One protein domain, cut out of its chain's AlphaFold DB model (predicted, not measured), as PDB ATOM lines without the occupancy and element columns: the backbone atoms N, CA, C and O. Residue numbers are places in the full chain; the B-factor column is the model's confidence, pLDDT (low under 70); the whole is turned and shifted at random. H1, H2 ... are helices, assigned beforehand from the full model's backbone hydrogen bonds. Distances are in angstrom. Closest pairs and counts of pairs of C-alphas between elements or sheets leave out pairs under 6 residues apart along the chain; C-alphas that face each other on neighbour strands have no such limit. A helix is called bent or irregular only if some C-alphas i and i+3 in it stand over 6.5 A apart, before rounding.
ATOM      1  N   ALA A  18      29.277  35.927  24.671       91.38
ATOM      2  CA  ALA A  18      28.358  35.638  25.766       91.38
ATOM      3  C   ALA A  18      27.711  34.247  25.629       91.38
ATOM      4  O   ALA A  18      27.513  33.573  26.643       91.38
ATOM      5  N   LYS A  19      27.410  33.807  24.397       91.56
ATOM      6  CA  LYS A  19      26.935  32.443  24.110       91.56
ATOM      7  C   LYS A  19      28.010  31.397  24.389       91.56
ATOM      8  O   LYS A  19      27.708  30.413  25.054       91.56
ATOM      9  N   ASP A  20      29.240  31.625  23.940       90.94
ATOM     10  CA  ASP A  20      30.360  30.714  24.191       90.94
ATOM     11  C   ASP A  20      30.554  30.511  25.702       90.94
ATOM     12  O   ASP A  20      30.535  29.378  26.183       90.94
ATOM     13  N   ILE A  21      30.580  31.604  26.478       90.50
ATOM     14  CA  ILE A  21      30.656  31.551  27.948       90.50
ATOM     15  C   ILE A  21      29.441  30.828  28.539       90.50
ATOM     16  O   ILE A  21      29.542  30.104  29.533       90.50
ATOM     17  N   ALA A  22      28.254  31.010  27.953       87.94
ATOM     18  CA  ALA A  22      27.066  30.304  28.407       87.94
ATOM     19  C   ALA A  22      27.130  28.790  28.176       87.94
ATOM     20  O   ALA A  22      26.571  28.061  28.995       87.94
ATOM     21  N   ASN A  23      27.852  28.358  27.143       89.81
ATOM     22  CA  ASN A  23      28.088  26.964  26.781       89.81
ATOM     23  C   ASN A  23      29.319  26.349  27.473       89.81
ATOM     24  O   ASN A  23      29.671  25.208  27.187       89.81
ATOM     25  N   GLY A  24      29.952  27.075  28.401       85.69
ATOM     26  CA  GLY A  24      31.067  26.577  29.207       85.69
ATOM     27  C   GLY A  24      32.453  27.006  28.730       85.69
ATOM     28  O   GLY A  24      33.433  26.556  29.319       85.69
ATOM     29  N   ASP A  25      32.557  27.879  27.721       86.75
ATOM     30  CA  ASP A  25      33.830  28.513  27.376       86.75
ATOM     31  C   ASP A  25      34.307  29.389  28.541       86.75
ATOM     32  O   ASP A  25      33.566  30.228  29.064       86.75
ATOM     33  N   ILE A  26      35.545  29.178  28.976       79.69
ATOM     34  CA  ILE A  26      36.126  29.928  30.086       79.69
ATOM     35  C   ILE A  26      36.995  31.023  29.472       79.69
ATOM     36  O   ILE A  26      37.977  30.702  28.805       79.69
ATOM     37  N   PRO A  27      36.679  32.309  29.698       76.75
ATOM     38  CA  PRO A  27      37.519  33.401  29.237       76.75
ATOM     39  C   PRO A  27      38.969  33.210  29.681       76.75
ATOM     40  O   PRO A  27      39.236  32.968  30.858       76.75
ATOM     41  N   ASN A  28      39.912  33.414  28.761       70.31
ATOM     42  CA  ASN A  28      41.342  33.382  29.084       70.31
ATOM     43  C   ASN A  28      41.756  34.528  30.029       70.31
ATOM     44  O   ASN A  28      42.809  34.474  30.665       70.31
ATOM     45  N   ALA A  29      40.926  35.568  30.135       73.38
ATOM     46  CA  ALA A  29      41.147  36.721  30.990       73.38
ATOM     47  C   ALA A  29      40.435  36.587  32.344       73.38
ATOM     48  O   ALA A  29      39.260  36.223  32.425       73.38
ATOM     49  N   GLN A  30      41.130  36.962  33.424       71.94
ATOM     50  CA  GLN A  30      40.526  37.070  34.753       71.94
ATOM     51  C   GLN A  30      39.610  38.295  34.828       71.94
ATOM     52  O   GLN A  30      40.035  39.386  35.208       71.94
ATOM     53  N   ILE A  31      38.336  38.105  34.494       77.44
ATOM     54  CA  ILE A  31      37.324  39.160  34.559       77.44
ATOM     55  C   ILE A  31      36.557  39.035  35.875       77.44
ATOM     56  O   ILE A  31      35.981  37.996  36.190       77.44
ATOM     57  N   LYS A  32      36.543  40.112  36.668       75.88
ATOM     58  CA  LYS A  32      35.873  40.165  37.979       75.88
ATOM     59  C   LYS A  32      34.371  40.430  37.830       75.88
ATOM     60  O   LYS A  32      33.865  41.448  38.292       75.88
ATOM     61  N   SER A  33      33.666  39.529  37.156       78.69
ATOM     62  CA  SER A  33      32.213  39.574  36.991       78.69
ATOM     63  C   SER A  33      31.664  38.157  36.850       78.69
ATOM     64  O   SER A  33      32.291  37.311  36.227       78.69
ATOM     65  N   ASP A  34      30.477  37.910  37.395       76.75
ATOM     66  CA  ASP A  34      29.685  36.692  37.190       76.75
ATOM     67  C   ASP A  34      28.703  36.825  36.006       76.75
ATOM     68  O   ASP A  34      28.213  35.838  35.451       76.75
ATOM     69  N   LYS A  35      28.433  38.059  35.566       85.81
ATOM     70  CA  LYS A  35      27.539  38.352  34.443       85.81
ATOM     71  C   LYS A  35      28.239  38.118  33.110       85.81
ATOM     72  O   LYS A  35      29.050  38.936  32.684       85.81
ATOM     73  N   LYS A  36      27.827  37.067  32.396       84.56
ATOM     74  CA  LYS A  36      28.346  36.670  31.069       84.56
ATOM     75  C   LYS A  36      28.374  37.810  30.045       84.56
ATOM     76  O   LYS A  36      29.351  37.958  29.326       84.56
ATOM     77  N   ALA A  37      27.336  38.647  30.018       85.88
ATOM     78  CA  ALA A  37      27.277  39.801  29.119       85.88
ATOM     79  C   ALA A  37      28.350  40.856  29.438       85.88
ATOM     80  O   ALA A  37      28.942  41.429  28.529       85.88
ATOM     81  N   TYR A  38      28.628  41.087  30.724       87.31
ATOM     82  CA  TYR A  38      29.672  42.019  31.147       87.31
ATOM     83  C   TYR A  38      31.068  41.448  30.886       87.31
ATOM     84  O   TYR A  38      31.962  42.173  30.471       87.31
ATOM     85  N   ILE A  39      31.234  40.134  31.060       87.81
ATOM     86  CA  ILE A  39      32.463  39.426  30.697       87.81
ATOM     87  C   ILE A  39      32.732  39.564  29.191       87.81
ATOM     88  O   ILE A  39      33.814  39.980  28.800       87.81
ATOM     89  N   ALA A  40      31.739  39.287  28.342       88.94
ATOM     90  CA  ALA A  40      31.872  39.440  26.894       88.94
ATOM     91  C   ALA A  40      32.182  40.889  26.476       88.94
ATOM     92  O   ALA A  40      33.030  41.106  25.615       88.94
ATOM     93  N   TYR A  41      31.540  41.875  27.111       90.12
ATOM     94  CA  TYR A  41      31.856  43.288  26.898       90.12
ATOM     95  C   TYR A  41      33.324  43.599  27.207       90.12
ATOM     96  O   TYR A  41      34.002  44.206  26.384       90.12
ATOM     97  N   ASP A  42      33.825  43.151  28.359       88.69
ATOM     98  CA  ASP A  42      35.193  43.431  28.802       88.69
ATOM     99  C   ASP A  42      36.240  42.784  27.875       88.69
ATOM    100  O   ASP A  42      37.281  43.377  27.600       88.69
ATOM    101  N   ILE A  43      35.937  41.608  27.312       86.38
ATOM    102  CA  ILE A  43      36.784  40.921  26.322       86.38
ATOM    103  C   ILE A  43      36.909  41.732  25.032       86.38
ATOM    104  O   ILE A  43      38.019  41.943  24.542       86.38
ATOM    105  N   ILE A  44      35.785  42.215  24.498       88.69
ATOM    106  CA  ILE A  44      35.770  42.982  23.248       88.69
ATOM    107  C   ILE A  44      36.353  44.385  23.457       88.69
ATOM    108  O   ILE A  44      37.141  44.850  22.634       88.69
ATOM    109  N   HIS A  45      36.006  45.047  24.563       86.00
ATOM    110  CA  HIS A  45      36.445  46.410  24.862       86.00
ATOM    111  C   HIS A  45      37.952  46.502  25.116       86.00
ATOM    112  O   HIS A  45      38.591  47.443  24.655       86.00
ATOM    113  N   ASN A  46      38.528  45.517  25.811       86.12
ATOM    114  CA  ASN A  46      39.963  45.475  26.086       86.12
ATOM    115  C   ASN A  46      40.764  44.718  25.011       86.12
ATOM    116  O   ASN A  46      41.943  44.444  25.227       86.12
ATOM    117  N   HIS A  47      40.151  44.377  23.869       85.38
ATOM    118  CA  HIS A  47      40.797  43.660  22.760       85.38
ATOM    119  C   HIS A  47      41.489  42.352  23.189       85.38
ATOM    120  O   HIS A  47      42.569  42.021  22.705       85.38
ATOM    121  N   LEU A  48      40.877  41.621  24.127       85.88
ATOM    122  CA  LEU A  48      41.435  40.383  24.680       85.88
ATOM    123  C   LEU A  48      41.230  39.186  23.744       85.88
ATOM    124  O   LEU A  48      41.935  38.189  23.866       85.88
ATOM    125  N   GLU A  49      40.280  39.297  22.815       86.56
ATOM    126  CA  GLU A  49      40.014  38.332  21.750       86.56
ATOM    127  C   GLU A  49      39.724  39.063  20.435       86.56
ATOM    128  O   GLU A  49      39.339  40.241  20.432       86.56
ATOM    129  N   ASP A  50      39.909  38.363  19.314       88.69
ATOM    130  CA  ASP A  50      39.640  38.923  17.996       88.69
ATOM    131  C   ASP A  50      38.128  39.036  17.763       88.69
ATOM    132  O   ASP A  50      37.396  38.064  17.558       88.69
ATOM    133  N   LYS A  51      37.645  40.277  17.790       88.75
ATOM    134  CA  LYS A  51      36.235  40.582  17.557       88.75
ATOM    135  C   LYS A  51      35.761  40.229  16.145       88.75
ATOM    136  O   LYS A  51      34.570  39.985  15.969       88.75
ATOM    137  N   HIS A  52      36.650  40.229  15.150       90.00
ATOM    138  CA  HIS A  52      36.301  39.865  13.781       90.00
ATOM    139  C   HIS A  52      36.021  38.364  13.687       90.00
ATOM    140  O   HIS A  52      34.971  37.982  13.179       90.00
ATOM    141  N   GLU A  53      36.874  37.536  14.292       91.19
ATOM    142  CA  GLU A  53      36.673  36.084  14.368       91.19
ATOM    143  C   GLU A  53      35.366  35.731  15.101       91.19
ATOM    144  O   GLU A  53      34.563  34.923  14.629       91.19
ATOM    145  N   LEU A  54      35.093  36.397  16.228       91.25
ATOM    146  CA  LEU A  54      33.847  36.212  16.981       91.25
ATOM    147  C   LEU A  54      32.606  36.629  16.178       91.25
ATOM    148  O   LEU A  54      31.557  35.988  16.278       91.25
ATOM    149  N   PHE A  55      32.715  37.681  15.367       91.75
ATOM    150  CA  PHE A  55      31.655  38.087  14.451       91.75
ATOM    151  C   PHE A  55      31.433  37.055  13.338       91.75
ATOM    152  O   PHE A  55      30.292  36.660  13.100       91.75
ATOM    153  N   GLU A  56      32.488  36.569  12.684       90.25
ATOM    154  CA  GLU A  56      32.358  35.551  11.634       90.25
ATOM    155  C   GLU A  56      31.734  34.262  12.178       90.25
ATOM    156  O   GLU A  56      30.811  33.705  11.581       90.25
ATOM    157  N   LYS A  57      32.156  33.836  13.374       90.38
ATOM    158  CA  LYS A  57      31.559  32.702  14.086       90.38
ATOM    159  C   LYS A  57      30.065  32.913  14.343       90.38
ATOM    160  O   LYS A  57      29.281  31.983  14.155       90.38
ATOM    161  N   PHE A  58      29.651  34.122  14.732       91.00
ATOM    162  CA  PHE A  58      28.234  34.456  14.892       91.00
ATOM    163  C   PHE A  58      27.446  34.269  13.595       91.00
ATOM    164  O   PHE A  58      26.404  33.611  13.596       91.00
ATOM    165  N   VAL A  59      27.944  34.841  12.495       88.38
ATOM    166  CA  VAL A  59      27.290  34.781  11.183       88.38
ATOM    167  C   VAL A  59      27.181  33.331  10.706       88.38
ATOM    168  O   VAL A  59      26.096  32.897  10.323       88.38
ATOM    169  N   ASN A  60      28.255  32.550  10.819       85.94
ATOM    170  CA  ASN A  60      28.281  31.148  10.394       85.94
ATOM    171  C   ASN A  60      27.308  30.267  11.190       85.94
ATOM    172  O   ASN A  60      26.646  29.403  10.613       85.94
ATOM    173  N   ASN A  61      27.158  30.521  12.493       80.25
ATOM    174  CA  ASN A  61      26.185  29.815  13.329       80.25
ATOM    175  C   ASN A  61      24.730  30.100  12.915       80.25
ATOM    176  O   ASN A  61      23.876  29.229  13.059       80.25
TER     177      ASN A  61
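AT A GLANCE: This is residues 18 to 61 of the 77 residues of an uncharacterized protein of Candidatus Cytomitobacter primus (UniProt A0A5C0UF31). Two helices, H2 and H3, make a wide V, joined at its point by residues 46 to 50, and a short first helix, H1, packs on H2. Between H1 and H2 the backbone swings out in a wide loop, residues 23 to 35, on the side of H2 away from H3; this loop and H3 lie at opposite ends of the longest axis. The printed part has 44 residues with three named helices, H1, H2 and H3 in that order along the chain, and no named strand; its class is all helix. It is compact, with a radius of gyration of the C-alphas of 10.1 A, and the C-alphas span 30 by 21 by 15 A along their three main axes.

HOW THE PARTS SIT: H1, residues 18 to 22, touches H2, residues 36 to 45, with 6 pairs of C-alphas within 8 A. Their closest C-alphas are those of Ala 18 and Ala 40, 5.3 A apart, and the two centres are 10.3 A apart. H3, residues 51 to 61, is close to H2 but not clearly touching it, with 1 pair of C-alphas within 8 A. The closest C-alphas of H2 and H3 are those of Ile 44 and Lys 51, 6.2 A apart, while their centres are 15.3 A apart. H2 and H3 run opposite ways at a steep tilt of 48 degrees. H1 and H3 are apart, with no C-alpha of the one within 8 A of the other. In H1, H2 and H3 every O i to N i+4 pair is within hydrogen-bond range.

IN THESE COORDINATES: H1 has 5 residues, from Ala 18 to Ala 22, and begins at C-alpha 18, (28.358, 35.638, 25.766). H2 has 10 residues, from Lys 36 to His 45; it begins at C-alpha 36, (28.346, 36.670, 31.069), and measures 14.1 A from first to last C-alpha. H3, the longest helix by residues with 11, runs 15.3 A from the C-alpha of Lys 51 to that of Asn 61, which stands at (26.185, 29.815, 13.329). No helix is bent or irregular.

THE WHOLE: The two C-alphas farthest apart are those of Lys 32 and Asn 60, at 30.0 A, and the first and last printed C-alphas, of Ala 18 and Asn 61, are 13.9 A apart. The printed part runs from residue 18 to 61 and has no cut. The link from H1 to H2 is long, with 13 residues whose C-alphas lie 7 to 14 A from the mean of all C-alphas, and the link from H2 to H3 is tight, with 5 residues. The mean pLDDT of the printed part of this model is 85.6, and no printed residue is under 70.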